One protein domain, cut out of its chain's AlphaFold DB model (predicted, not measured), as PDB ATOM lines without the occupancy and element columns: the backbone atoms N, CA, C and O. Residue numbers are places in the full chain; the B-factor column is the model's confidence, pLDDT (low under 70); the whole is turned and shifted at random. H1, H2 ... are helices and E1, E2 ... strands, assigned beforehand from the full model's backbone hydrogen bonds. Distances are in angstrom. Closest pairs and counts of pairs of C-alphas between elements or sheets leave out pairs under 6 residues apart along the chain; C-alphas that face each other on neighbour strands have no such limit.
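AT A GLANCE: This is residues 9 to 212 of the 222 residues of an uncharacterized protein of Burkholderia sp. WAC0059 (UniProt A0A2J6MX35). A strongly twisted, branched sheet of eight strands curls round helix H1, with H3 over the opposite face, along strand E7. H4 and H5 graze the sheet and pack on H1, H2 sits beside the strands, and the small parallel pair E6 and E9 lies near the last residues of H1. The printed part has 204 residues with five named helices and eleven named strands, in the order E1 E2 E3 H1 E4 H2 E5 E6 E7 E8 H3 H4 H5 E9 E10 E11; the class is mixed, helices and strands. In the large sheet E3 and E5 are parallel and the other neighbour pairs antiparallel. The whole is compact and rounded, with a radius of gyration of the C-alphas of 16.7 A and spans of 47 by 38 by 37 A.

HOW THE PARTS SIT: E1, residues 15 to 22, has E2, residues 28 to 32, and E3, residues 42 to 46, on one side and E4, residues 72 to 75, on the other side. Within hydrogen-bond range are N 19 and O 31 in the hairpin of E1 and E2, 2.9 A, N 15 and O 46, 2.9 A, and N 16 and O 74, 2.8 A. H1, residues 49 to 62, is on this sheet; the closest C-alphas of H1 and E4 are those of Ala 56 and His 72, 5.5 A. H2, residues 81 to 87, stands at the sheet's level, with a height of 0.5 A. E5, residues 91 to 101, is parallel to E3, with N 45 and O 95 2.8 A apart, and bends by 77 degrees at residue 98. E6, residues 108 to 111, is parallel to E9, residues 185 to 187, with N 110 and O 186 2.8 A apart. E7, residues 117 to 125, is antiparallel to E5, with N 94 and O 122 2.8 A apart. E8, residues 134 to 136, pairs with no named strand. H3, residues 139 to 151, has a height of 9.3 A over the sheet, on the opposite face to H1. H4, residues 157 to 165, touches H1 at residues 49 to 50 alone, about perpendicular at 77 degrees; the C-alphas of Arg 49 and Asp 165 are closest, 6.2 A. H5, residues 169 to 181, touches H1 at residues 50 to 54 alone, at a steep tilt of 59 degrees; the C-alphas of Val 54 and Val 176 are closest, 6.1 A. E10, residues 198 to 202, is antiparallel to E5, with N 100 and O 199 2.9 A apart, and forms a hairpin with E11, residues 207 to 210, with N 200 and O 209 2.9 A apart. Every O i to N i+4 pair is within hydrogen-bond range in H1, H2, H3 and H5; H4 has 2 of 5, and 4 of 6 O i to N i+3 pairs.

IN THESE COORDINATES: E1 begins at C-alpha 15, (-46.397, 177.898, -5.396), and measures 22.3 A; H1 measures 19.8 A, E5 26.8 A, E7 23.5 A and H3 18.7 A. E11 ends at C-alpha 210, (-29.936, 191.067, -1.664).

THE WHOLE: The two C-alphas farthest apart, those of Asp 25 and Gly 153, are 49.9 A apart. The printed part has no cut, and no link between named elements is long. The mean pLDDT of the printed part is 90.2; residue 66, residues 189 to 195 and residue 212 are under 70.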
ATOM      1  N   ILE A   9     -43.059 165.846  -2.743       95.75
ATOM      2  CA  ILE A   9     -42.221 165.887  -1.542       95.75
ATOM      3  C   ILE A   9     -41.319 167.115  -1.637       95.75
ATOM      4  O   ILE A   9     -40.528 167.216  -2.572       95.75
ATOM      5  N   ALA A  10     -41.443 168.022  -0.670       95.44
ATOM      6  CA  ALA A  10     -40.589 169.190  -0.467       95.44
ATOM      7  C   ALA A  10     -40.619 169.581   1.029       95.44
ATOM      8  O   ALA A  10     -41.548 169.170   1.731       95.44
ATOM      9  N   PRO A  11     -39.633 170.342   1.540       93.06
ATOM     10  CA  PRO A  11     -39.588 170.747   2.945       93.06
ATOM     11  C   PRO A  11     -40.580 171.865   3.311       93.06
ATOM     12  O   PRO A  11     -40.830 172.060   4.492       93.06
ATOM     13  N   PHE A  12     -41.147 172.568   2.329       90.88
ATOM     14  CA  PHE A  12     -42.135 173.638   2.509       90.88
ATOM     15  C   PHE A  12     -43.121 173.657   1.330       90.88
ATOM     16  O   PHE A  12     -42.914 172.954   0.331       90.88
ATOM     17  N   ALA A  13     -44.206 174.433   1.438       95.31
ATOM     18  CA  ALA A  13     -45.195 174.521   0.370       95.31
ATOM     19  C   ALA A  13     -44.635 175.252  -0.860       95.31
ATOM     20  O   ALA A  13     -43.899 176.233  -0.766       95.31
ATOM     21  N   LEU A  14     -44.994 174.748  -2.036       97.62
ATOM     22  CA  LEU A  14     -44.575 175.280  -3.324       97.62
ATOM     23  C   LEU A  14     -45.744 175.961  -4.026       97.62
ATOM     24  O   LEU A  14     -46.892 175.520  -3.934       97.62
ATOM     25  N   TRP A  15     -45.427 177.015  -4.765       98.25
ATOM     26  CA  TRP A  15     -46.397 177.898  -5.396       98.25
ATOM     27  C   TRP A  15     -46.085 178.077  -6.876       98.25
ATOM     28  O   TRP A  15     -44.938 178.007  -7.307       98.25
ATOM     29  N   LEU A  16     -47.113 178.333  -7.667       97.94
ATOM     30  CA  LEU A  16     -47.023 178.647  -9.084       97.94
ATOM     31  C   LEU A  16     -47.720 179.973  -9.335       97.94
ATOM     32  O   LEU A  16     -48.667 180.337  -8.638       97.94
ATOM     33  N   VAL A  17     -47.295 180.660 -10.387       97.81
ATOM     34  CA  VAL A  17     -48.057 181.770 -10.953       97.81
ATOM     35  C   VAL A  17     -48.640 181.295 -12.266       97.81
ATOM     36  O   VAL A  17     -47.895 180.906 -13.163       97.81
ATOM     37  N   VAL A  18     -49.964 181.294 -12.364       96.25
ATOM     38  CA  VAL A  18     -50.691 180.735 -13.505       96.25
ATOM     39  C   VAL A  18     -51.641 181.762 -14.101       96.25
ATOM     40  O   VAL A  18     -52.105 182.675 -13.415       96.25
ATOM     41  N   ARG A  19     -51.980 181.591 -15.375       93.44
ATOM     42  CA  ARG A  19     -53.114 182.267 -16.007       93.44
ATOM     43  C   ARG A  19     -54.072 181.242 -16.586       93.44
ATOM     44  O   ARG A  19     -53.671 180.199 -17.090       93.44
ATOM     45  N   ARG A  20     -55.358 181.563 -16.538       89.00
ATOM     46  CA  ARG A  20     -56.408 180.771 -17.181       89.00
ATOM     47  C   ARG A  20     -56.743 181.392 -18.522       89.00
ATOM     48  O   ARG A  20     -57.019 182.593 -18.580       89.00
ATOM     49  N   HIS A  21     -56.761 180.585 -19.572       83.94
ATOM     50  CA  HIS A  21     -57.264 181.004 -20.871       83.94
ATOM     51  C   HIS A  21     -57.985 179.856 -21.575       83.94
ATOM     52  O   HIS A  21     -57.779 178.689 -21.261       83.94
ATOM     53  N   TYR A  22     -58.867 180.201 -22.510       83.00
ATOM     54  CA  TYR A  22     -59.562 179.212 -23.324       83.00
ATOM     55  C   TYR A  22     -58.819 179.021 -24.642       83.00
ATOM     56  O   TYR A  22     -58.528 179.992 -25.348       83.00
ATOM     57  N   CYS A  23     -58.528 177.770 -24.974       79.00
ATOM     58  CA  CYS A  23     -58.015 177.370 -26.272       79.00
ATOM     59  C   CYS A  23     -59.056 177.619 -27.373       79.00
ATOM     60  O   CYS A  23     -60.242 177.851 -27.118       79.00
ATOM     61  N   ARG A  24     -58.623 177.553 -28.638       80.25
ATOM     62  CA  ARG A  24     -59.509 177.775 -29.802       80.25
ATOM     63  C   ARG A  24     -60.668 176.777 -29.888       80.25
ATOM     64  O   ARG A  24     -61.682 177.093 -30.499       80.25
ATOM     65  N   ASP A  25     -60.506 175.594 -29.308       83.06
ATOM     66  CA  ASP A  25     -61.519 174.538 -29.223       83.06
ATOM     67  C   ASP A  25     -62.462 174.688 -28.013       83.06
ATOM     68  O   ASP A  25     -63.370 173.880 -27.834       83.06
ATOM     69  N   GLY A  26     -62.275 175.734 -27.201       80.44
ATOM     70  CA  GLY A  26     -63.066 176.004 -26.005       80.44
ATOM     71  C   GLY A  26     -62.604 175.260 -24.751       80.44
ATOM     72  O   GLY A  26     -63.241 175.414 -23.709       80.44
ATOM     73  N   THR A  27     -61.514 174.487 -24.810       83.38
ATOM     74  CA  THR A  27     -60.924 173.866 -23.617       83.38
ATOM     75  C   THR A  27     -60.285 174.929 -22.719       83.38
ATOM     76  O   THR A  27     -59.709 175.905 -23.203       83.38
ATOM     77  N   LEU A  28     -60.441 174.787 -21.401       84.25
ATOM     78  CA  LEU A  28     -59.787 175.658 -20.427       84.25
ATOM     79  C   LEU A  28     -58.367 175.147 -20.202       84.25
ATOM     80  O   LEU A  28     -58.202 174.024 -19.741       84.25
ATOM     81  N   PHE A  29     -57.374 175.990 -20.457       84.44
ATOM     82  CA  PHE A  29     -55.978 175.699 -20.173       84.44
ATOM     83  C   PHE A  29     -55.474 176.580 -19.028       84.44
ATOM     84  O   PHE A  29     -55.713 177.797 -18.990       84.44
ATOM     85  N   VAL A  30     -54.795 175.952 -18.068       90.31
ATOM     86  CA  VAL A  30     -54.137 176.631 -16.949       90.31
ATOM     87  C   VAL A  30     -52.653 176.694 -17.271       90.31
ATOM     88  O   VAL A  30     -51.927 175.727 -17.107       90.31
ATOM     89  N   GLU A  31     -52.196 177.846 -17.743       92.56
ATOM     90  CA  GLU A  31     -50.809 178.021 -18.153       92.56
ATOM     91  C   GLU A  31     -49.951 178.500 -16.977       92.56
ATOM     92  O   GLU A  31     -50.266 179.549 -16.402       92.56
ATOM     93  N   PRO A  32     -48.852 177.807 -16.633       95.44
ATOM     94  CA  PRO A  32     -47.893 178.303 -15.661       95.44
ATOM     95  C   PRO A  32     -46.988 179.377 -16.264       95.44
ATOM     96  O   PRO A  32     -46.768 179.463 -17.470       95.44
ATOM     97  N   ALA A  33     -46.404 180.203 -15.405       95.56
ATOM     98  CA  ALA A  33     -45.360 181.122 -15.808       95.56
ATOM     99  C   ALA A  33     -44.105 180.334 -16.209       95.56
ATOM    100  O   ALA A  33     -43.420 179.781 -15.353       95.56
ATOM    101  N   TRP A  34     -43.798 180.296 -17.503       94.31
ATOM    102  CA  TRP A  34     -42.585 179.668 -18.024       94.31
ATOM    103  C   TRP A  34     -41.379 180.606 -17.910       94.31
ATOM    104  O   TRP A  34     -41.463 181.772 -18.297       94.31
ATOM    105  N   VAL A  35     -40.255 180.093 -17.408       93.56
ATOM    106  CA  VAL A  35     -38.965 180.800 -17.337       93.56
ATOM    107  C   VAL A  35     -37.822 179.891 -17.787       93.56
ATOM    108  O   VAL A  35     -37.970 178.671 -17.855       93.56
ATOM    109  N   GLY A  36     -36.683 180.490 -18.135       89.12
ATOM    110  CA  GLY A  36     -35.572 179.797 -18.789       89.12
ATOM    111  C   GLY A  36     -35.550 180.041 -20.296       89.12
ATOM    112  O   GLY A  36     -36.197 180.959 -20.800       89.12
ATOM    113  N   GLY A  37     -34.769 179.244 -21.022       86.00
ATOM    114  CA  GLY A  37     -34.591 179.422 -22.461       86.00
ATOM    115  C   GLY A  37     -34.243 178.126 -23.183       86.00
ATOM    116  O   GLY A  37     -33.522 177.277 -22.659       86.00
ATOM    117  N   GLY A  38     -34.751 177.981 -24.409       85.94
ATOM    118  CA  GLY A  38     -34.518 176.799 -25.240       85.94
ATOM    119  C   GLY A  38     -34.959 175.510 -24.544       85.94
ATOM    120  O   GLY A  38     -36.081 175.414 -24.060       85.94
ATOM    121  N   MET A  39     -34.053 174.533 -24.467       84.44
ATOM    122  CA  MET A  39     -34.302 173.236 -23.819       84.44
ATOM    123  C   MET A  39     -34.424 173.318 -22.288       84.44
ATOM    124  O   MET A  39     -34.847 172.353 -21.663       84.44
ATOM    125  N   HIS A  40     -34.075 174.459 -21.693       87.88
ATOM    126  CA  HIS A  40     -34.125 174.709 -20.251       87.88
ATOM    127  C   HIS A  40     -35.377 175.499 -19.846       87.88
ATOM    128  O   HIS A  40     -35.441 176.057 -18.757       87.88
ATOM    129  N   LEU A  41     -36.370 175.618 -20.729       92.12
ATOM    130  CA  LEU A  41     -37.638 176.267 -20.403       92.12
ATOM    131  C   LEU A  41     -38.457 175.378 -19.452       92.12
ATOM    132  O   LEU A  41     -38.557 174.170 -19.662       92.12
ATOM    133  N   GLY A  42     -39.047 175.974 -18.416       95.38
ATOM    134  CA  GLY A  42     -39.830 175.246 -17.416       95.38
ATOM    135  C   GLY A  42     -40.787 176.136 -16.622       95.38
ATOM    136  O   GLY A  42     -40.562 177.350 -16.569       95.38
ATOM    137  N   PRO A  43     -41.843 175.589 -15.986       97.12
ATOM    138  CA  PRO A  43     -42.665 176.346 -15.052       97.12
ATOM    139  C   PRO A  43     -41.831 176.875 -13.880       97.12
ATOM    140  O   PRO A  43     -41.028 176.150 -13.287       97.12
ATOM    141  N   ALA A  44     -42.059 178.137 -13.529       98.19
ATOM    142  CA  ALA A  44     -41.512 178.790 -12.352       98.19
ATOM    143  C   ALA A  44     -42.253 178.323 -11.092       98.19
ATOM    144  O   ALA A  44     -43.394 178.720 -10.851       98.19
ATOM    145  N   ILE A  45     -41.592 177.492 -10.286       98.25
ATOM    146  CA  ILE A  45     -42.098 176.980  -9.012       98.25
ATOM    147  C   ILE A  45     -41.458 177.774  -7.877       98.25
ATOM    148  O   ILE A  45     -40.261 177.677  -7.627       98.25
ATOM    149  N   PHE A  46     -42.258 178.563  -7.178       98.44
ATOM    150  CA  PHE A  46     -41.824 179.446  -6.109       98.44
ATOM    151  C   PHE A  46     -41.805 178.720  -4.771       98.44
ATOM    152  O   PHE A  46     -42.786 178.104  -4.360       98.44
ATOM    153  N   VAL A  47     -40.695 178.878  -4.055       97.31
ATOM    154  CA  VAL A  47     -40.548 178.449  -2.656       97.31
ATOM    155  C   VAL A  47     -41.238 179.383  -1.661       97.31
ATOM    156  O   VAL A  47     -41.342 179.065  -0.486       97.31
ATOM    157  N   SER A  48     -41.677 180.559  -2.118       97.44
ATOM    158  CA  SER A  48     -42.263 181.603  -1.283       97.44
ATOM    159  C   SER A  48     -43.544 182.138  -1.906       97.44
ATOM    160  O   SER A  48     -43.524 182.700  -3.006       97.44
ATOM    161  N   ARG A  49     -44.659 182.022  -1.173       97.81
ATOM    162  CA  ARG A  49     -45.963 182.546  -1.598       97.81
ATOM    163  C   ARG A  49     -45.927 184.041  -1.877       97.81
ATOM    164  O   ARG A  49     -46.473 184.483  -2.880       97.81
ATOM    165  N   ILE A  50     -45.270 184.828  -1.022       97.25
ATOM    166  CA  ILE A  50     -45.170 186.276  -1.237       97.25
ATOM    167  C   ILE A  50     -44.398 186.604  -2.514       97.25
ATOM    168  O   ILE A  50     -44.807 187.497  -3.249       97.25
ATOM    169  N   HIS A  51     -43.323 185.876  -2.823       97.94
ATOM    170  CA  HIS A  51     -42.595 186.094  -4.074       97.94
ATOM    171  C   HIS A  51     -43.452 185.720  -5.285       97.94
ATOM    172  O   HIS A  51     -43.467 186.468  -6.257       97.94
ATOM    173  N   ALA A  52     -44.232 184.639  -5.217       98.38
ATOM    174  CA  ALA A  52     -45.187 184.303  -6.275       98.38
ATOM    175  C   ALA A  52     -46.238 185.414  -6.481       98.38
ATOM    176  O   ALA A  52     -46.502 185.815  -7.613       98.38
ATOM    177  N   GLU A  53     -46.797 185.973  -5.405       98.12
ATOM    178  CA  GLU A  53     -47.773 187.073  -5.484       98.12
ATOM    179  C   GLU A  53     -47.153 188.376  -6.010       98.12
ATOM    180  O   GLU A  53     -47.765 189.074  -6.819       98.12
ATOM    181  N   VAL A  54     -45.920 188.701  -5.603       97.94
ATOM    182  CA  VAL A  54     -45.168 189.847  -6.139       97.94
ATOM    183  C   VAL A  54     -44.926 189.660  -7.635       97.94
ATOM    184  O   VAL A  54     -45.196 190.570  -8.415       97.94
ATOM    185  N   TYR A  55     -44.485 188.470  -8.053       97.94
ATOM    186  CA  TYR A  55     -44.271 188.152  -9.461       97.94
ATOM    187  C   TYR A  55     -45.564 188.269 -10.273       97.94
ATOM    188  O   TYR A  55     -45.563 188.914 -11.318       97.94
ATOM    189  N   ALA A  56     -46.671 187.693  -9.793       97.44
ATOM    190  CA  ALA A  56     -47.975 187.802 -10.443       97.44
ATOM    191  C   ALA A  56     -48.420 189.265 -10.577       97.44
ATOM    192  O   ALA A  56     -48.865 189.677 -11.647       97.44
ATOM    193  N   THR A  57     -48.253 190.056  -9.513       96.88
ATOM    194  CA  THR A  57     -48.624 191.477  -9.500       96.88
ATOM    195  C   THR A  57     -47.824 192.271 -10.528       96.88
ATOM    196  O   THR A  57     -48.412 192.873 -11.424       96.88
ATOM    197  N   LEU A  58     -46.492 192.190 -10.471       95.69
ATOM    198  CA  LEU A  58     -45.609 192.893 -11.404       95.69
ATOM    199  C   LEU A  58     -45.823 192.431 -12.847       95.69
ATOM    200  O   LEU A  58     -45.831 193.245 -13.765       95.69
ATOM    201  N   ARG A  59     -46.055 191.135 -13.066       93.88
ATOM    202  CA  ARG A  59     -46.357 190.617 -14.401       93.88
ATOM    203  C   ARG A  59     -47.676 191.159 -14.945       93.88
ATOM    204  O   ARG A  59     -47.751 191.483 -16.122       93.88
ATOM    205  N   ASN A  60     -48.705 191.305 -14.113       94.44
ATOM    206  CA  ASN A  60     -49.968 191.919 -14.530       94.44
ATOM    207  C   ASN A  60     -49.821 193.421 -14.825       94.44
ATOM    208  O   ASN A  60     -50.479 193.926 -15.736       94.44
ATOM    209  N   GLU A  61     -48.963 194.128 -14.089       93.06
ATOM    210  CA  GLU A  61     -48.692 195.558 -14.288       93.06
ATOM    211  C   GLU A  61     -47.859 195.830 -15.548       93.06
ATOM    212  O   GLU A  61     -48.175 196.745 -16.307       93.06
ATOM    213  N   HIS A  62     -46.843 195.006 -15.805       87.44
ATOM    214  CA  HIS A  62     -45.867 195.201 -16.882       87.44
ATOM    215  C   HIS A  62     -46.075 194.283 -18.095       87.44
ATOM    216  O   HIS A  62     -45.219 194.260 -18.978       87.44
ATOM    217  N   HIS A  63     -47.177 193.526 -18.141       80.81
ATOM    218  CA  HIS A  63     -47.446 192.480 -19.132       80.81
ATOM    219  C   HIS A  63     -47.026 192.866 -20.560       80.81
ATOM    220  O   HIS A  63     -47.324 193.951 -21.068       80.81
ATOM    221  N   ALA A  64     -46.330 191.947 -21.234       76.44
ATOM    222  CA  ALA A  64     -45.898 192.167 -22.606       76.44
ATOM    223  C   ALA A  64     -47.100 192.292 -23.551       76.44
ATOM    224  O   ALA A  64     -48.203 191.806 -23.294       76.44
ATOM    225  N   ARG A  65     -46.875 192.901 -24.718       73.12
ATOM    226  CA  ARG A  65     -47.903 192.996 -25.755       73.12
ATOM    227  C   ARG A  65     -48.352 191.592 -26.184       73.12
ATOM    228  O   ARG A  65     -47.573 190.853 -26.775       73.12
ATOM    229  N   GLY A  66     -49.621 191.265 -25.936       68.88
ATOM    230  CA  GLY A  66     -50.196 189.942 -26.218       68.88
ATOM    231  C   GLY A  66     -50.194 188.977 -25.026       68.88
ATOM    232  O   GLY A  66     -50.731 187.879 -25.153       68.88
ATOM    233  N   ASP A  67     -49.642 189.381 -23.878       74.44
ATOM    234  CA  ASP A  67     -49.856 188.730 -22.583       74.44
ATOM    235  C   ASP A  67     -51.137 189.294 -21.923       74.44
ATOM    236  O   ASP A  67     -51.627 190.370 -22.277       74.44
ATOM    237  N   THR A  68     -51.718 188.534 -21.001       75.44
ATOM    238  CA  THR A  68     -52.910 188.897 -20.232       75.44
ATOM    239  C   THR A  68     -52.509 189.400 -18.847       75.44
ATOM    240  O   THR A  68     -51.465 189.042 -18.313       75.44
ATOM    241  N   ASN A  69     -53.367 190.207 -18.224       80.88
ATOM    242  CA  ASN A  69     -53.162 190.745 -16.876       80.88
ATOM    243  C   ASN A  69     -53.929 189.957 -15.793       80.88
ATOM    244  O   ASN A  69     -54.398 190.530 -14.811       80.88
ATOM    245  N   ASN A  70     -54.103 188.647 -15.993       89.38
ATOM    246  CA  ASN A  70     -54.870 187.763 -15.108       89.38
ATOM    247  C   ASN A  70     -54.012 186.659 -14.457       89.38
ATOM    248  O   ASN A  70     -54.535 185.605 -14.071       89.38
ATOM    249  N   TRP A  71     -52.705 186.897 -14.336       95.56
ATOM    250  CA  TRP A  71     -51.799 186.025 -13.599       95.56
ATOM    251  C   TRP A  71     -52.157 186.032 -12.113       95.56
ATOM    252  O   TRP A  71     -52.413 187.087 -11.533       95.56
ATOM    253  N   HIS A  72     -52.177 184.858 -11.492       95.88
ATOM    254  CA  HIS A  72     -52.459 184.703 -10.068       95.88
ATOM    255  C   HIS A  72     -51.639 183.569  -9.462       95.88
ATOM    256  O   HIS A  72     -51.247 182.625 -10.149       95.88
ATOM    257  N   CYS A  73     -51.390 183.677  -8.162       97.00
ATOM    258  CA  CYS A  73     -50.714 182.653  -7.386       97.00
ATOM    259  C   CYS A  73     -51.651 181.461  -7.114       97.00
ATOM    260  O   CYS A  73     -52.827 181.643  -6.788       97.00
ATOM    261  N   THR A  74     -51.132 180.239  -7.226       96.00
ATOM    262  CA  THR A  74     -51.823 178.993  -6.868       96.00
ATOM    263  C   THR A  74     -50.852 178.041  -6.165       96.00
ATOM    264  O   THR A  74     -49.678 177.995  -6.542       96.00
ATOM    265  N   PRO A  75     -51.281 177.270  -5.150       96.62
ATOM    266  CA  PRO A  75     -50.429 176.234  -4.577       96.62
ATOM    267  C   PRO A  75     -50.176 175.126  -5.606       96.62
ATOM    268  O   PRO A  75     -51.073 174.777  -6.379       96.62
ATOM    269  N   LEU A  76     -48.977 174.537  -5.590       96.44
ATOM    270  CA  LEU A  76     -48.586 173.464  -6.511       96.44
ATOM    271  C   LEU A  76     -49.512 172.245  -6.393       96.44
ATOM    272  O   LEU A  76     -49.834 171.627  -7.399       96.44
ATOM    273  N   GLN A  77     -50.008 171.936  -5.188       95.19
ATOM    274  CA  GLN A  77     -50.953 170.833  -4.974       95.19
ATOM    275  C   GLN A  77     -52.270 171.004  -5.742       95.19
ATOM    276  O   GLN A  77     -52.962 170.020  -5.958       95.19
ATOM    277  N   ALA A  78     -52.647 172.229  -6.118       93.25
ATOM    278  CA  ALA A  78     -53.884 172.515  -6.849       93.25
ATOM    279  C   ALA A  78     -53.665 172.672  -8.364       93.25
ATOM    280  O   ALA A  78     -54.536 173.187  -9.064       93.25
ATOM    281  N   PHE A  79     -52.487 172.295  -8.853       92.94
ATOM    282  CA  PHE A  79     -52.093 172.389 -10.249       92.94
ATOM    283  C   PHE A  79     -51.776 170.999 -10.794       92.94
ATOM    284  O   PHE A  79     -51.191 170.190 -10.072       92.94
ATOM    285  N   ASP A  80     -52.104 170.735 -12.060       91.12
ATOM    286  CA  ASP A  80     -51.793 169.465 -12.717       91.12
ATOM    287  C   ASP A  80     -50.426 169.536 -13.416       91.12
ATOM    288  O   ASP A  80     -50.299 169.741 -14.623       91.12
ATOM    289  N   LEU A  81     -49.351 169.361 -12.641       92.56
ATOM    290  CA  LEU A  81     -48.000 169.301 -13.199       92.56
ATOM    291  C   LEU A  81     -47.822 168.074 -14.109       92.56
ATOM    292  O   LEU A  81     -46.984 168.082 -15.011       92.56
ATOM    293  N   ARG A  82     -48.594 167.004 -13.881       90.62
ATOM    294  CA  ARG A  82     -48.485 165.753 -14.631       90.62
ATOM    295  C   ARG A  82     -48.985 165.921 -16.059       90.62
ATOM    296  O   ARG A  82     -48.345 165.371 -16.961       90.62
ATOM    297  N   GLU A  83     -50.074 166.654 -16.259       89.25
ATOM    298  CA  GLU A  83     -50.590 167.014 -17.578       89.25
ATOM    299  C   GLU A  83     -49.501 167.702 -18.408       89.25
ATOM    300  O   GLU A  83     -49.154 167.204 -19.478       89.25
ATOM    301  N   HIS A  84     -48.822 168.714 -17.865       90.12
ATOM    302  CA  HIS A  84     -47.733 169.375 -18.593       90.12
ATOM    303  C   HIS A  84     -46.523 168.478 -18.860       90.12
ATOM    304  O   HIS A  84     -45.889 168.598 -19.906       90.12
ATOM    305  N   VAL A  85     -46.194 167.540 -17.966       91.69
ATOM    306  CA  VAL A  85     -45.154 166.540 -18.271       91.69
ATOM    307  C   VAL A  85     -45.570 165.669 -19.464       91.69
ATOM    308  O   VAL A  85     -44.719 165.336 -20.284       91.69
ATOM    309  N   ARG A  86     -46.855 165.298 -19.585       89.62
ATOM    310  CA  ARG A  86     -47.362 164.531 -20.740       89.62
ATOM    311  C   ARG A  86     -47.301 165.340 -22.030       89.62
ATOM    312  O   ARG A  86     -46.903 164.790 -23.051       89.62
ATOM    313  N   GLU A  87     -47.668 166.616 -21.977       88.06
ATOM    314  CA  GLU A  87     -47.592 167.529 -23.127       88.06
ATOM    315  C   GLU A  87     -46.155 167.721 -23.628       88.06
ATOM    316  O   GLU A  87     -45.938 167.947 -24.816       88.06
ATOM    317  N   MET A  88     -45.176 167.575 -22.735       89.00
ATOM    318  CA  MET A  88     -43.745 167.673 -23.026       89.00
ATOM    319  C   MET A  88     -43.082 166.299 -23.244       89.00
ATOM    320  O   MET A  88     -41.920 166.089 -22.892       89.00
ATOM    321  N   ASP A  89     -43.826 165.335 -23.796       89.88
ATOM    322  CA  ASP A  89     -43.345 163.987 -24.135       89.88
ATOM    323  C   ASP A  89     -42.668 163.242 -22.966       89.88
ATOM    324  O   ASP A  89     -41.715 162.475 -23.132       89.88
ATOM    325  N   GLY A  90     -43.172 163.453 -21.751       90.44
ATOM    326  CA  GLY A  90     -42.708 162.777 -20.543       90.44
ATOM    327  C   GLY A  90     -41.505 163.434 -19.865       90.44
ATOM    328  O   GLY A  90     -40.989 162.867 -18.900       90.44
ATOM    329  N   ARG A  91     -41.049 164.608 -20.324       92.56
ATOM    330  CA  ARG A  91     -39.906 165.332 -19.746       92.56
ATOM    331  C   ARG A  91     -40.244 166.787 -19.472       92.56
ATOM    332  O   ARG A  91     -40.628 167.513 -20.376       92.56
ATOM    333  N   LEU A  92     -40.025 167.242 -18.244       93.69
ATOM    334  CA  LEU A  92     -40.270 168.630 -17.869       93.69
ATOM    335  C   LEU A  92     -39.173 169.137 -16.943       93.69
ATOM    336  O   LEU A  92     -38.921 168.553 -15.891       93.69
ATOM    337  N   ASN A  93     -38.565 170.261 -17.304       95.06
ATOM    338  CA  ASN A  93     -37.726 171.015 -16.382       95.06
ATOM    339  C   ASN A  93     -38.618 171.906 -15.527       95.06
ATOM    340  O   ASN A  93     -39.475 172.595 -16.059       95.06
ATOM    341  N   CYS A  94     -38.425 171.912 -14.217       96.44
ATOM    342  CA  CYS A  94     -39.072 172.842 -13.298       96.44
ATOM    343  C   CYS A  94     -38.043 173.847 -12.793       96.44
ATOM    344  O   CYS A  94     -36.946 173.466 -12.389       96.44
ATOM    345  N   GLN A  95     -38.402 175.126 -12.787       97.50
ATOM    346  CA  GLN A  95     -37.513 176.202 -12.370       97.50
ATOM    347  C   GLN A  95     -37.847 176.588 -10.935       97.50
ATOM    348  O   GLN A  95     -38.801 177.320 -10.689       97.50
ATOM    349  N   MET A  96     -37.089 176.060  -9.975       97.62
ATOM    350  CA  MET A  96     -37.304 176.309  -8.552       97.62
ATOM    351  C   MET A  96     -36.808 177.700  -8.168       97.62
ATOM    352  O   MET A  96     -35.612 177.910  -7.965       97.62
ATOM    353  N   VAL A  97     -37.730 178.648  -8.078       97.88
ATOM    354  CA  VAL A  97     -37.485 180.065  -7.820       97.88
ATOM    355  C   VAL A  97     -37.253 180.308  -6.338       97.88
ATOM    356  O   VAL A  97     -38.095 179.962  -5.511       97.88
ATOM    357  N   PHE A  98     -36.141 180.967  -6.018       96.19
ATOM    358  CA  PHE A  98     -35.744 181.299  -4.647       96.19
ATOM    359  C   PHE A  98     -35.347 182.771  -4.447       96.19
ATOM    360  O   PHE A  98     -34.854 183.131  -3.377       96.19
ATOM    361  N   GLY A  99     -35.567 183.618  -5.456       96.12
ATOM    362  CA  GLY A  99     -35.387 185.066  -5.375       96.12
ATOM    363  C   GLY A  99     -35.620 185.766  -6.714       96.12
ATOM    364  O   GLY A  99     -35.988 185.136  -7.708       96.12
ATOM    365  N   PHE A 100     -35.366 187.071  -6.742       96.25
ATOM    366  CA  PHE A 100     -35.479 187.927  -7.924       96.25
ATOM    367  C   PHE A 100     -34.119 188.484  -8.316       96.25
ATOM    368  O   PHE A 100     -33.316 188.810  -7.446       96.25
ATOM    369  N   CYS A 101     -33.864 188.623  -9.612       93.81
ATOM    370  CA  CYS A 101     -32.666 189.295 -10.099       93.81
ATOM    371  C   CYS A 101     -32.790 190.812  -9.911       93.81
ATOM    372  O   CYS A 101     -33.862 191.391 -10.101       93.81
ATOM    373  N   MET A 102     -31.669 191.446  -9.581       91.44
ATOM    374  CA  MET A 102     -31.560 192.893  -9.417       91.44
ATOM    375  C   MET A 102     -30.484 193.476 -10.322       91.44
ATOM    376  O   MET A 102     -29.562 192.771 -10.735       91.44
ATOM    377  N   ASP A 103     -30.574 194.773 -10.588       88.50
ATOM    378  CA  ASP A 103     -29.452 195.535 -11.118       88.50
ATOM    379  C   ASP A 103     -28.461 195.946 -10.014       88.50
ATOM    380  O   ASP A 103     -28.626 195.649  -8.827       88.50
ATOM    381  N   VAL A 104     -27.400 196.644 -10.419       85.38
ATOM    382  CA  VAL A 104     -26.345 197.133  -9.516       85.38
ATOM    383  C   VAL A 104     -26.827 198.184  -8.510       85.38
ATOM    384  O   VAL A 104     -26.147 198.416  -7.513       85.38
ATOM    385  N   ALA A 105     -27.963 198.838  -8.766       86.56
ATOM    386  CA  ALA A 105     -28.564 199.820  -7.870       86.56
ATOM    387  C   ALA A 105     -29.538 199.175  -6.868       86.56
ATOM    388  O   ALA A 105     -30.026 199.862  -5.972       86.56
ATOM    389  N   GLY A 106     -29.798 197.869  -6.996       87.94
ATOM    390  CA  GLY A 106     -30.746 197.137  -6.160       87.94
ATOM    391  C   GLY A 106     -32.194 197.217  -6.649       87.94
ATOM    392  O   GLY A 106     -33.099 196.884  -5.890       87.94
ATOM    393  N   ALA A 107     -32.438 197.654  -7.887       91.94
ATOM    394  CA  ALA A 107     -33.770 197.601  -8.483       91.94
ATOM    395  C   ALA A 107     -34.045 196.203  -9.054       91.94
ATOM    396  O   ALA A 107     -33.162 195.602  -9.666       91.94
ATOM    397  N   LEU A 108     -35.270 195.686  -8.902       93.62
ATOM    398  CA  LEU A 108     -35.663 194.441  -9.565       93.62
ATOM    399  C   LEU A 108     -35.698 194.646 -11.075       93.62
ATOM    400  O   LEU A 108     -36.241 195.636 -11.571       93.62
ATOM    401  N   ILE A 109     -35.163 193.675 -11.807       92.56
ATOM    402  CA  ILE A 109     -35.143 193.725 -13.267       92.56
ATOM    403  C   ILE A 109     -36.442 193.133 -13.807       92.56
ATOM    404  O   ILE A 109     -36.770 191.985 -13.513       92.56
ATOM    405  N   VAL A 110     -37.147 193.886 -14.646       92.38
ATOM    406  CA  VAL A 110     -38.289 193.422 -15.438       92.38
ATOM    407  C   VAL A 110     -37.855 193.294 -16.897       92.38
ATOM    408  O   VAL A 110     -37.319 194.233 -17.481       92.38
ATOM    409  N   ALA A 111     -38.095 192.134 -17.500       88.62
ATOM    410  CA  ALA A 111     -37.807 191.874 -18.907       88.62
ATOM    411  C   ALA A 111     -38.980 191.129 -19.544       88.62
ATOM    412  O   ALA A 111     -39.544 190.212 -18.949       88.62
ATOM    413  N   ASN A 112     -39.366 191.523 -20.761       85.62
ATOM    414  CA  ASN A 112     -40.511 190.940 -21.475       85.62
ATOM    415  C   ASN A 112     -41.795 190.881 -20.621       85.62
ATOM    416  O   ASN A 112     -42.552 189.914 -20.669       85.62
ATOM    417  N   GLY A 113     -42.020 191.928 -19.826       88.06
ATOM    418  CA  GLY A 113     -43.201 192.086 -18.985       88.06
ATOM    419  C   GLY A 113     -43.277 191.185 -17.755       88.06
ATOM    420  O   GLY A 113     -44.347 191.075 -17.166       88.06
ATOM    421  N   ALA A 114     -42.171 190.558 -17.348       91.94
ATOM    422  CA  ALA A 114     -42.092 189.791 -16.111       91.94
ATOM    423  C   ALA A 114     -40.793 190.094 -15.339       91.94
ATOM    424  O   ALA A 114     -39.757 190.352 -15.958       91.94
ATOM    425  N   PRO A 115     -40.810 190.052 -13.995       93.94
ATOM    426  CA  PRO A 115     -39.586 190.126 -13.204       93.94
ATOM    427  C   PRO A 115     -38.634 188.972 -13.527       93.94
ATOM    428  O   PRO A 115     -39.054 187.821 -13.636       93.94
ATOM    429  N   LEU A 116     -37.339 189.251 -13.629       93.75
ATOM    430  CA  LEU A 116     -36.328 188.212 -13.760       93.75
ATOM    431  C   LEU A 116     -36.155 187.466 -12.436       93.75
ATOM    432  O   LEU A 116     -36.067 188.059 -11.360       93.75
ATOM    433  N   LEU A 117     -36.088 186.142 -12.533       95.25
ATOM    434  CA  LEU A 117     -36.073 185.243 -11.388       95.25
ATOM    435  C   LEU A 117     -34.697 184.616 -11.188       95.25
ATOM    436  O   LEU A 117     -34.002 184.275 -12.146       95.25
ATOM    437  N   ARG A 118     -34.357 184.381  -9.923       95.06
ATOM    438  CA  ARG A 118     -33.247 183.532  -9.502       95.06
ATOM    439  C   ARG A 118     -33.807 182.148  -9.173       95.06
ATOM    440  O   ARG A 118     -34.661 182.021  -8.295       95.06
ATOM    441  N   TYR A 119     -33.340 181.118  -9.875       95.69
ATOM    442  CA  TYR A 119     -33.882 179.764  -9.750       95.69
ATOM    443  C   TYR A 119     -32.825 178.667  -9.920       95.69
ATOM    444  O   TYR A 119     -31.724 178.916 -10.412       95.69
ATOM    445  N   VAL A 120     -33.174 177.452  -9.488       95.00
ATOM    446  CA  VAL A 120     -32.454 176.205  -9.783       95.00
ATOM    447  C   VAL A 120     -33.312 175.350 -10.710       95.00
ATOM    448  O   VAL A 120     -34.482 175.114 -10.419       95.00
ATOM    449  N   GLU A 121     -32.726 174.856 -11.794       95.19
ATOM    450  CA  GLU A 121     -33.392 173.927 -12.706       95.19
ATOM    451  C   GLU A 121     -33.439 172.510 -12.118       95.19
ATOM    452  O   GLU A 121     -32.430 171.980 -11.644       95.19
ATOM    453  N   LEU A 122     -34.614 171.886 -12.176       94.75
ATOM    454  CA  LEU A 122     -34.846 170.504 -11.779       94.75
ATOM    455  C   LEU A 122     -35.531 169.719 -12.902       94.75
ATOM    456  O   LEU A 122     -36.706 169.968 -13.176       94.75
ATOM    457  N   PRO A 123     -34.846 168.747 -13.525       94.38
ATOM    458  CA  PRO A 123     -35.463 167.888 -14.522       94.38
ATOM    459  C   PRO A 123     -36.339 166.818 -13.863       94.38
ATOM    460  O   PRO A 123     -35.926 166.153 -12.910       94.38
ATOM    461  N   PHE A 124     -37.524 166.602 -14.428       94.00
ATOM    462  CA  PHE A 124     -38.408 165.486 -14.119       94.00
ATOM    463  C   PHE A 124     -38.674 164.664 -15.376       94.00
ATOM    464  O   PHE A 124     -38.985 165.204 -16.437       94.00
ATOM    465  N   GLU A 125     -38.597 163.344 -15.232       93.56
ATOM    466  CA  GLU A 125     -38.993 162.391 -16.264       93.56
ATOM    467  C   GLU A 125     -40.106 161.497 -15.717       93.56
ATOM    468  O   GLU A 125     -39.945 160.849 -14.680       93.56
ATOM    469  N   VAL A 126     -41.246 161.465 -16.405       90.31
ATOM    470  CA  VAL A 126     -42.390 160.619 -16.055       90.31
ATOM    471  C   VAL A 126     -42.907 159.964 -17.327       90.31
ATOM    472  O   VAL A 126     -43.423 160.640 -18.216       90.31
ATOM    473  N   ALA A 127     -42.806 158.638 -17.403       87.12
ATOM    474  CA  ALA A 127     -43.298 157.883 -18.551       87.12
ATOM    475  C   ALA A 127     -44.801 158.133 -18.783       87.12
ATOM    476  O   ALA A 127     -45.574 158.292 -17.836       87.12
ATOM    477  N   ASN A 128     -45.233 158.214 -20.046       83.19
ATOM    478  CA  ASN A 128     -46.590 158.650 -20.417       83.19
ATOM    479  C   ASN A 128     -47.708 157.729 -19.893       83.19
ATOM    480  O   ASN A 128     -48.815 158.196 -19.614       83.19
ATOM    481  N   ASP A 129     -47.394 156.452 -19.694       84.94
ATOM    482  CA  ASP A 129     -48.271 155.405 -19.168       84.94
ATOM    483  C   ASP A 129     -48.457 155.452 -17.640       84.94
ATOM    484  O   ASP A 129     -49.375 154.828 -17.113       84.94
ATOM    485  N   VAL A 130     -47.651 156.233 -16.915       83.06
ATOM    486  CA  VAL A 130     -47.812 156.419 -15.467       83.06
ATOM    487  C   VAL A 130     -49.001 157.339 -15.187       83.06
ATOM    488  O   VAL A 130     -48.966 158.533 -15.502       83.06
ATOM    489  N   GLU A 131     -50.056 156.797 -14.577       79.44
ATOM    490  CA  GLU A 131     -51.272 157.550 -14.230       79.44
ATOM    491  C   GLU A 131     -51.098 158.443 -12.998       79.44
ATOM    492  O   GLU A 131     -51.638 159.543 -12.964       79.44
ATOM    493  N   ARG A 132     -50.324 157.996 -12.001       82.25
ATOM    494  CA  ARG A 132     -50.064 158.736 -10.759       82.25
ATOM    495  C   ARG A 132     -48.570 158.853 -10.523       82.25
ATOM    496  O   ARG A 132     -47.885 157.842 -10.379       82.25
ATOM    497  N   ALA A 133     -48.077 160.084 -10.473       87.19
ATOM    498  CA  ALA A 133     -46.679 160.389 -10.208       87.19
ATOM    499  C   ALA A 133     -46.565 161.226  -8.935       87.19
ATOM    500  O   ALA A 133     -47.361 162.137  -8.720       87.19
ATOM    501  N   LYS A 134     -45.553 160.920  -8.119       93.00
ATOM    502  CA  LYS A 134     -45.167 161.747  -6.981       93.00
ATOM    503  C   LYS A 134     -43.868 162.469  -7.306       93.00
ATOM    504  O   LYS A 134     -42.841 161.823  -7.514       93.00
ATOM    505  N   PHE A 135     -43.904 163.795  -7.332       94.44
ATOM    506  CA  PHE A 135     -42.748 164.620  -7.670       94.44
ATOM    507  C   PHE A 135     -41.858 164.807  -6.439       94.44
ATOM    508  O   PHE A 135     -42.277 165.370  -5.431       94.44
ATOM    509  N   ASN A 136     -40.625 164.311  -6.487       95.00
ATOM    510  CA  ASN A 136     -39.680 164.460  -5.383       95.00
ATOM    511  C   ASN A 136     -38.710 165.608  -5.673       95.00
ATOM    512  O   ASN A 136     -37.803 165.465  -6.495       95.00
ATOM    513  N   PHE A 137     -38.898 166.738  -4.994       93.75
ATOM    514  CA  PHE A 137     -37.987 167.869  -5.082       93.75
ATOM    515  C   PHE A 137     -36.773 167.595  -4.187       93.75
ATOM    516  O   PHE A 137     -36.876 167.464  -2.969       93.75
ATOM    517  N   ASN A 138     -35.605 167.467  -4.814       89.44
ATOM    518  CA  ASN A 138     -34.384 167.002  -4.161       89.44
ATOM    519  C   ASN A 138     -33.962 167.908  -2.987       89.44
ATOM    520  O   ASN A 138     -33.706 169.095  -3.185       89.44
ATOM    521  N   GLN A 139     -33.775 167.322  -1.795       92.19
ATOM    522  CA  GLN A 139     -33.320 168.021  -0.583       92.19
ATOM    523  C   GLN A 139     -32.065 168.881  -0.807       92.19
ATOM    524  O   GLN A 139     -31.970 169.980  -0.269       92.19
ATOM    525  N   ARG A 140     -31.140 168.434  -1.667       93.69
ATOM    526  CA  ARG A 140     -29.907 169.177  -1.980       93.69
ATOM    527  C   ARG A 140     -30.168 170.547  -2.603       93.69
ATOM    528  O   ARG A 140     -29.364 171.452  -2.410       93.69
ATOM    529  N   VAL A 141     -31.265 170.712  -3.347       94.44
ATOM    530  CA  VAL A 141     -31.640 172.014  -3.919       94.44
ATOM    531  C   VAL A 141     -32.053 172.981  -2.817       94.44
ATOM    532  O   VAL A 141     -31.635 174.134  -2.826       94.44
ATOM    533  N   PHE A 142     -32.798 172.501  -1.826       95.06
ATOM    534  CA  PHE A 142     -33.182 173.308  -0.674       95.06
ATOM    535  C   PHE A 142     -31.982 173.641   0.213       95.06
ATOM    536  O   PHE A 142     -31.850 174.776   0.663       95.06
ATOM    537  N   ASP A 143     -31.054 172.700   0.400       95.50
ATOM    538  CA  ASP A 143     -29.798 172.962   1.110       95.50
ATOM    539  C   ASP A 143     -28.976 174.048   0.397       95.50
ATOM    540  O   ASP A 143     -28.472 174.967   1.041       95.50
ATOM    541  N   PHE A 144     -28.902 174.000  -0.938       94.81
ATOM    542  CA  PHE A 144     -28.276 175.048  -1.742       94.81
ATOM    543  C   PHE A 144     -28.970 176.405  -1.562       94.81
ATOM    544  O   PHE A 144     -28.293 177.396  -1.301       94.81
ATOM    545  N   MET A 145     -30.303 176.465  -1.640       95.44
ATOM    546  CA  MET A 145     -31.051 177.714  -1.437       95.44
ATOM    547  C   MET A 145     -30.787 178.326  -0.060       95.44
ATOM    548  O   MET A 145     -30.569 179.531   0.032       95.44
ATOM    549  N   ARG A 146     -30.720 177.508   1.000       95.69
ATOM    550  CA  ARG A 146     -30.380 177.983   2.352       95.69
ATOM    551  C   ARG A 146     -29.000 178.624   2.416       95.69
ATOM    552  O   ARG A 146     -28.858 179.671   3.044       95.69
ATOM    553  N   LEU A 147     -28.003 178.027   1.758       95.00
ATOM    554  CA  LEU A 147     -26.668 178.619   1.653       95.00
ATOM    555  C   LEU A 147     -26.726 179.960   0.914       95.00
ATOM    556  O   LEU A 147     -26.213 180.953   1.412       95.00
ATOM    557  N   GLN A 148     -27.437 180.017  -0.215       94.25
ATOM    558  CA  GLN A 148     -27.599 181.254  -0.981       94.25
ATOM    559  C   GLN A 148     -28.293 182.362  -0.170       94.25
ATOM    560  O   GLN A 148     -27.854 183.508  -0.206       94.25
ATOM    561  N   TRP A 149     -29.347 182.051   0.588       95.38
ATOM    562  CA  TRP A 149     -30.000 183.040   1.451       95.38
ATOM    563  C   TRP A 149     -29.084 183.513   2.579       95.38
ATOM    564  O   TRP A 149     -29.047 184.706   2.873       95.38
ATOM    565  N   ALA A 150     -28.313 182.610   3.189       94.25
ATOM    566  CA  ALA A 150     -27.328 182.990   4.196       94.25
ATOM    567  C   ALA A 150     -26.270 183.952   3.625       94.25
ATOM    568  O   ALA A 150     -25.956 184.950   4.276       94.25
ATOM    569  N   ASP A 151     -25.801 183.713   2.396       92.38
ATOM    570  CA  ASP A 151     -24.786 184.538   1.724       92.38
ATOM    571  C   ASP A 151     -25.236 185.992   1.498       92.38
ATOM    572  O   ASP A 151     -24.408 186.902   1.496       92.38
ATOM    573  N   ILE A 152     -26.540 186.233   1.337       92.38
ATOM    574  CA  ILE A 152     -27.098 187.588   1.182       92.38
ATOM    575  C   ILE A 152     -27.570 188.207   2.503       92.38
ATOM    576  O   ILE A 152     -28.160 189.280   2.495       92.38
ATOM    577  N   GLY A 153     -27.328 187.553   3.644       92.88
ATOM    578  CA  GLY A 153     -27.770 188.032   4.959       92.88
ATOM    579  C   GLY A 153     -29.232 187.717   5.291       92.88
ATOM    580  O   GLY A 153     -29.754 188.206   6.288       92.88
ATOM    581  N   ALA A 154     -29.887 186.865   4.504       93.88
ATOM    582  CA  ALA A 154     -31.246 186.368   4.720       93.88
ATOM    583  C   ALA A 154     -31.256 185.018   5.473       93.88
ATOM    584  O   ALA A 154     -32.097 184.148   5.226       93.88
ATOM    585  N   ALA A 155     -30.307 184.821   6.394       86.50
ATOM    586  CA  ALA A 155     -30.250 183.628   7.233       86.50
ATOM    587  C   ALA A 155     -31.532 183.535   8.083       86.50
ATOM    588  O   ALA A 155     -31.800 184.405   8.907       86.50
ATOM    589  N   GLY A 156     -32.340 182.496   7.857       83.69
ATOM    590  CA  GLY A 156     -33.658 182.337   8.488       83.69
ATOM    591  C   GLY A 156     -34.849 182.667   7.586       83.69
ATOM    592  O   GLY A 156     -35.982 182.546   8.032       83.69
ATOM    593  N   PHE A 157     -34.646 183.012   6.309       91.62
ATOM    594  CA  PHE A 157     -35.766 183.224   5.383       91.62
ATOM    595  C   PHE A 157     -36.744 182.036   5.340       91.62
ATOM    596  O   PHE A 157     -37.956 182.238   5.311       91.62
ATOM    597  N   GLU A 158     -36.235 180.806   5.437       90.62
ATOM    598  CA  GLU A 158     -37.047 179.586   5.496       90.62
ATOM    599  C   GLU A 158     -38.112 179.617   6.602       90.62
ATOM    600  O   GLU A 158     -39.251 179.236   6.347       90.62
ATOM    601  N   SER A 159     -37.804 180.131   7.801       88.56
ATOM    602  CA  SER A 159     -38.792 180.176   8.890       88.56
ATOM    603  C   SER A 159     -39.948 181.140   8.617       88.56
ATOM    604  O   SER A 159     -40.979 181.064   9.279       88.56
ATOM    605  N   THR A 160     -39.795 182.039   7.639       91.06
ATOM    606  CA  THR A 160     -40.860 182.959   7.225       91.06
ATOM    607  C   THR A 160     -41.827 182.329   6.222       91.06
ATOM    608  O   THR A 160     -42.959 182.796   6.111       91.06
ATOM    609  N   LEU A 161     -41.419 181.259   5.522       93.00
ATOM    610  CA  LEU A 161     -42.208 180.645   4.449       93.00
ATOM    611  C   LEU A 161     -43.531 180.088   4.990       93.00
ATOM    612  O   LEU A 161     -44.595 180.562   4.595       93.00
ATOM    613  N   ASP A 162     -43.468 179.211   5.995       89.00
ATOM    614  CA  ASP A 162     -44.658 178.604   6.613       89.00
ATOM    615  C   ASP A 162     -45.595 179.644   7.254       89.00
ATOM    616  O   ASP A 162     -46.825 179.494   7.257       89.00
ATOM    617  N   CYS A 163     -45.019 180.723   7.800       90.19
ATOM    618  CA  CYS A 163     -45.786 181.818   8.386       90.19
ATOM    619  C   CYS A 163     -46.621 182.532   7.318       90.19
ATOM    620  O   CYS A 163     -47.826 182.715   7.503       90.19
ATOM    621  N   VAL A 164     -46.001 182.894   6.189       93.38
ATOM    622  CA  VAL A 164     -46.681 183.547   5.062       93.38
ATOM    623  C   VAL A 164     -47.696 182.613   4.406       93.38
ATOM    624  O   VAL A 164     -48.794 183.048   4.054       93.38
ATOM    625  N   ASP A 165     -47.376 181.328   4.281       91.62
ATOM    626  CA  ASP A 165     -48.273 180.334   3.690       91.62
ATOM    627  C   ASP A 165     -49.582 180.212   4.478       91.62
ATOM    628  O   ASP A 165     -50.658 180.105   3.884       91.62
ATOM    629  N   SER A 166     -49.500 180.355   5.801       90.56
ATOM    630  CA  SER A 166     -50.641 180.330   6.720       90.56
ATOM    631  C   SER A 166     -51.424 181.652   6.791       90.56
ATOM    632  O   SER A 166     -52.452 181.718   7.466       90.56
ATOM    633  N   MET A 167     -50.973 182.725   6.123       94.19
ATOM    634  CA  MET A 167     -51.658 184.021   6.168       94.19
ATOM    635  C   MET A 167     -52.974 184.019   5.381       94.19
ATOM    636  O   MET A 167     -53.075 183.527   4.250       94.19
ATOM    637  N   GLU A 168     -53.976 184.689   5.951       93.19
ATOM    638  CA  GLU A 168     -55.217 185.020   5.253       93.19
ATOM    639  C   GLU A 168     -54.973 186.002   4.097       93.19
ATOM    640  O   GLU A 168     -54.097 186.871   4.160       93.19
ATOM    641  N   GLY A 169     -55.820 185.938   3.064       91.56
ATOM    642  CA  GLY A 169     -55.656 186.734   1.841       91.56
ATOM    643  C   GLY A 169     -55.574 188.251   2.070       91.56
ATOM    644  O   GLY A 169     -54.811 188.933   1.393       91.56
ATOM    645  N   VAL A 170     -56.289 188.799   3.060       94.44
ATOM    646  CA  VAL A 170     -56.230 190.241   3.380       94.44
ATOM    647  C   VAL A 170     -54.895 190.632   4.026       94.44
ATOM    648  O   VAL A 170     -54.378 191.723   3.773       94.44
ATOM    649  N   ALA A 171     -54.333 189.772   4.878       95.38
ATOM    650  CA  ALA A 171     -53.023 189.997   5.485       95.38
ATOM    651  C   ALA A 171     -51.916 189.876   4.433       95.38
ATOM    652  O   ALA A 171     -51.116 190.802   4.290       95.38
ATOM    653  N   LEU A 172     -51.957 188.817   3.621       95.69
ATOM    654  CA  LEU A 172     -51.030 188.621   2.511       95.69
ATOM    655  C   LEU A 172     -51.074 189.788   1.520       95.69
ATOM    656  O   LEU A 172     -50.037 190.348   1.188       95.69
ATOM    657  N   GLY A 173     -52.264 190.232   1.110       96.19
ATOM    658  CA  GLY A 173     -52.401 191.355   0.183       96.19
ATOM    659  C   GLY A 173     -51.838 192.674   0.730       96.19
ATOM    660  O   GLY A 173     -51.346 193.499  -0.036       96.19
ATOM    661  N   ARG A 174     -51.871 192.892   2.053       96.00
ATOM    662  CA  ARG A 174     -51.183 194.036   2.681       96.00
ATOM    663  C   ARG A 174     -49.667 193.879   2.618       96.00
ATOM    664  O   ARG A 174     -48.990 194.847   2.293       96.00
ATOM    665  N   LEU A 175     -49.163 192.681   2.897       95.81
ATOM    666  CA  LEU A 175     -47.736 192.382   2.854       95.81
ATOM    667  C   LEU A 175     -47.166 192.525   1.431       95.81
ATOM    668  O   LEU A 175     -46.125 193.148   1.261       95.81
ATOM    669  N   VAL A 176     -47.882 192.045   0.410       97.25
ATOM    670  CA  VAL A 176     -47.506 192.204  -1.007       97.25
ATOM    671  C   VAL A 176     -47.453 193.681  -1.398       97.25
ATOM    672  O   VAL A 176     -46.475 194.120  -1.992       97.25
ATOM    673  N   ARG A 177     -48.455 194.483  -1.008       96.81
ATOM    674  CA  ARG A 177     -48.429 195.936  -1.258       96.81
ATOM    675  C   ARG A 177     -47.255 196.632  -0.574       96.81
ATOM    676  O   ARG A 177     -46.689 197.543  -1.162       96.81
ATOM    677  N   ALA A 178     -46.904 196.223   0.644       95.19
ATOM    678  CA  ALA A 178     -45.737 196.760   1.337       95.19
ATOM    679  C   ALA A 178     -44.440 196.409   0.590       95.19
ATOM    680  O   ALA A 178     -43.642 197.300   0.324       95.19
ATOM    681  N   ALA A 179     -44.290 195.151   0.162       96.06
ATOM    682  CA  ALA A 179     -43.134 194.709  -0.614       96.06
ATOM    683  C   ALA A 179     -42.976 195.475  -1.935       96.06
ATOM    684  O   ALA A 179     -41.863 195.838  -2.301       96.06
ATOM    685  N   LEU A 180     -44.082 195.742  -2.637       96.38
ATOM    686  CA  LEU A 180     -44.084 196.484  -3.902       96.38
ATOM    687  C   LEU A 180     -43.870 197.993  -3.722       96.38
ATOM    688  O   LEU A 180     -43.326 198.640  -4.608       96.38
ATOM    689  N   ALA A 181     -44.290 198.574  -2.597       93.81
ATOM    690  CA  ALA A 181     -44.095 200.001  -2.338       93.81
ATOM    691  C   ALA A 181     -42.623 200.363  -2.085       93.81
ATOM    692  O   ALA A 181     -42.221 201.495  -2.343       93.81
ATOM    693  N   ASP A 182     -41.843 199.408  -1.578       85.56
ATOM    694  CA  ASP A 182     -40.442 199.596  -1.189       85.56
ATOM    695  C   ASP A 182     -39.450 199.146  -2.275       85.56
ATOM    696  O   ASP A 182     -38.236 199.196  -2.083       85.56
ATOM    697  N   VAL A 183     -39.950 198.684  -3.428       91.12
ATOM    698  CA  VAL A 183     -39.110 198.120  -4.484       91.12
ATOM    699  C   VAL A 183     -38.929 199.087  -5.649       91.12
ATOM    700  O   VAL A 183     -39.891 199.569  -6.248       91.12
ATOM    701  N   ALA A 184     -37.675 199.357  -6.004       92.75
ATOM    702  CA  ALA A 184     -37.350 200.012  -7.263       92.75
ATOM    703  C   ALA A 184     -37.400 198.990  -8.409       92.75
ATOM    704  O   ALA A 184     -37.014 197.834  -8.230       92.75
ATOM    705  N   LEU A 185     -37.836 199.423  -9.593       93.12
ATOM    706  CA  LEU A 185     -37.884 198.596 -10.798       93.12
ATOM    707  C   LEU A 185     -36.998 199.191 -11.890       93.12
ATOM    708  O   LEU A 185     -36.969 200.406 -12.090       93.12
ATOM    709  N   THR A 186     -36.334 198.321 -12.637       92.00
ATOM    710  CA  THR A 186     -35.599 198.661 -13.856       92.00
ATOM    711  C   THR A 186     -36.046 197.748 -14.995       92.00
ATOM    712  O   THR A 186     -36.545 196.649 -14.748       92.00
ATOM    713  N   HIS A 187     -35.891 198.192 -16.241       88.75
ATOM    714  CA  HIS A 187     -36.268 197.409 -17.419       88.75
ATOM    715  C   HIS A 187     -35.013 197.002 -18.194       88.75
ATOM    716  O   HIS A 187     -34.192 197.856 -18.532       88.75
ATOM    717  N   ASP A 188     -34.856 195.706 -18.469       81.44
ATOM    718  CA  ASP A 188     -33.785 195.211 -19.343       81.44
ATOM    719  C   ASP A 188     -34.305 195.047 -20.774       81.44
ATOM    720  O   ASP A 188     -34.784 193.986 -21.176       81.44
ATOM    721  N   ASP A 189     -34.196 196.130 -21.544       64.62
ATOM    722  CA  ASP A 189     -34.598 196.165 -22.955       64.62
ATOM    723  C   ASP A 189     -33.548 195.537 -23.899       64.62
ATOM    724  O   ASP A 189     -33.817 195.355 -25.087       64.62
ATOM    725  N   HIS A 190     -32.341 195.221 -23.403       56.25
ATOM    726  CA  HIS A 190     -31.180 194.874 -24.239       56.25
ATOM    727  C   HIS A 190     -30.549 193.509 -23.911       56.25
ATOM    728  O   HIS A 190     -29.564 193.123 -24.542       56.25
ATOM    729  N   GLY A 191     -31.114 192.753 -22.965       54.53
ATOM    730  CA  GLY A 191     -30.639 191.416 -22.602       54.53
ATOM    731  C   GLY A 191     -29.252 191.427 -21.961       54.53
ATOM    732  O   GLY A 191     -28.512 190.440 -22.053       54.53
ATOM    733  N   HIS A 192     -28.864 192.542 -21.337       52.19
ATOM    734  CA  HIS A 192     -27.589 192.650 -20.640       52.19
ATOM    735  C   HIS A 192     -27.727 192.020 -19.257       52.19
ATOM    736  O   HIS A 192     -27.883 192.686 -18.239       52.19
ATOM    737  N   SER A 193     -27.648 190.689 -19.262       50.75
ATOM    738  CA  SER A 193     -27.631 189.823 -18.090       50.75
ATOM    739  C   SER A 193     -26.501 190.235 -17.138       50.75
ATOM    740  O   SER A 193     -25.347 189.829 -17.287       50.75
ATOM    741  N   LEU A 194     -26.820 191.077 -16.156       52.47
ATOM    742  CA  LEU A 194     -25.950 191.333 -15.014       52.47
ATOM    743  C   LEU A 194     -26.017 190.104 -14.108       52.47
ATOM    744  O   LEU A 194     -26.865 189.970 -13.228       52.47
ATOM    745  N   VAL A 195     -25.124 189.156 -14.381       55.59
ATOM    746  CA  VAL A 195     -24.979 187.929 -13.604       55.59
ATOM    747  C   VAL A 195     -24.389 188.288 -12.238       55.59
ATOM    748  O   VAL A 195     -23.188 188.515 -12.120       55.59
ATOM    749  N   GLY A 196     -25.217 188.330 -11.190       71.31
ATOM    750  CA  GLY A 196     -24.711 188.274  -9.811       71.31
ATOM    751  C   GLY A 196     -25.570 188.918  -8.725       71.31
ATOM    752  O   GLY A 196     -25.483 188.488  -7.573       71.31
ATOM    753  N   HIS A 197     -26.406 189.901  -9.066       88.62
ATOM    754  CA  HIS A 197     -27.237 190.604  -8.084       88.62
ATOM    755  C   HIS A 197     -28.638 190.006  -8.021       88.62
ATOM    756  O   HIS A 197     -29.308 189.820  -9.038       88.62
ATOM    757  N   TRP A 198     -29.077 189.671  -6.816       94.12
ATOM    758  CA  TRP A 198     -30.404 189.123  -6.576       94.12
ATOM    759  C   TRP A 198     -30.852 189.419  -5.151       94.12
ATOM    760  O   TRP A 198     -30.021 189.705  -4.289       94.12
ATOM    761  N   ALA A 199     -32.156 189.350  -4.910       95.19
ATOM    762  CA  ALA A 199     -32.748 189.610  -3.609       95.19
ATOM    763  C   ALA A 199     -33.942 188.715  -3.298       95.19
ATOM    764  O   ALA A 199     -34.565 188.107  -4.174       95.19
ATOM    765  N   VAL A 200     -34.279 188.705  -2.016       96.62
ATOM    766  CA  VAL A 200     -35.525 188.196  -1.458       96.62
ATOM    767  C   VAL A 200     -36.164 189.284  -0.609       96.62
ATOM    768  O   VAL A 200     -35.481 190.019   0.101       96.62
ATOM    769  N   TYR A 201     -37.485 189.377  -0.648       96.19
ATOM    770  CA  TYR A 201     -38.216 190.147   0.350       96.19
ATOM    771  C   TYR A 201     -38.323 189.344   1.649       96.19
ATOM    772  O   TYR A 201     -38.782 188.199   1.607       96.19
ATOM    773  N   LEU A 202     -37.919 189.938   2.776       93.88
ATOM    774  CA  LEU A 202     -38.030 189.369   4.120       93.88
ATOM    775  C   LEU A 202     -39.253 189.957   4.843       93.88
ATOM    776  O   LEU A 202     -39.192 191.110   5.275       93.88
ATOM    777  N   PRO A 203     -40.344 189.184   5.021       92.19
ATOM    778  CA  PRO A 203     -41.573 189.667   5.651       92.19
ATOM    779  C   PRO A 203     -41.371 190.264   7.045       92.19
ATOM    780  O   PRO A 203     -41.903 191.335   7.326       92.19
ATOM    781  N   ASP A 204     -40.572 189.606   7.887       90.12
ATOM    782  CA  ASP A 204     -40.365 189.995   9.289       90.12
ATOM    783  C   ASP A 204     -39.660 191.346   9.437       90.12
ATOM    784  O   ASP A 204     -39.857 192.057  10.421       90.12
ATOM    785  N   LEU A 205     -38.837 191.700   8.449       90.25
ATOM    786  CA  LEU A 205     -38.094 192.956   8.408       90.25
ATOM    787  C   LEU A 205     -38.745 193.988   7.480       90.25
ATOM    788  O   LEU A 205     -38.281 195.122   7.424       90.25
ATOM    789  N   ALA A 206     -39.798 193.589   6.761       92.50
ATOM    790  CA  ALA A 206     -40.481 194.377   5.746       92.50
ATOM    791  C   ALA A 206     -39.527 195.060   4.746       92.50
ATOM    792  O   ALA A 206     -39.718 196.222   4.409       92.50
ATOM    793  N   GLN A 207     -38.493 194.341   4.294       93.06
ATOM    794  CA  GLN A 207     -37.458 194.893   3.414       93.06
ATOM    795  C   GLN A 207     -36.962 193.870   2.391       93.06
ATOM    796  O   GLN A 207     -36.996 192.654   2.618       93.06
ATOM    797  N   TRP A 208     -36.430 194.380   1.285       94.44
ATOM    798  CA  TRP A 208     -35.664 193.599   0.321       94.44
ATOM    799  C   TRP A 208     -34.221 193.431   0.794       94.44
ATOM    800  O   TRP A 208     -33.537 194.399   1.117       94.44
ATOM    801  N   VAL A 209     -33.749 192.188   0.825       93.44
ATOM    802  CA  VAL A 209     -32.370 191.834   1.172       93.44
ATOM    803  C   VAL A 209     -31.745 191.135  -0.021       93.44
ATOM    804  O   VAL A 209     -32.325 190.186  -0.546       93.44
ATOM    805  N   GLY A 210     -30.576 191.593  -0.466       89.31
ATOM    806  CA  GLY A 210     -29.936 191.067  -1.664       89.31
ATOM    807  C   GLY A 210     -28.419 191.160  -1.666       89.31
ATOM    808  O   GLY A 210     -27.814 191.831  -0.831       89.31
ATOM    809  N   SER A 211     -27.801 190.476  -2.628       75.06
ATOM    810  CA  SER A 211     -26.352 190.480  -2.811       75.06
ATOM    811  C   SER A 211     -25.879 191.837  -3.340       75.06
ATOM    812  O   SER A 211     -25.923 192.120  -4.539       75.06
ATOM    813  N   CYS A 212     -25.331 192.684  -2.470       55.47
ATOM    814  CA  CYS A 212     -24.414 193.724  -2.916       55.47
ATOM    815  C   CYS A 212     -23.048 193.067  -3.161       55.47
ATOM    816  O   CYS A 212     -22.225 192.932  -2.258       55.47
TER     817      CYS A 212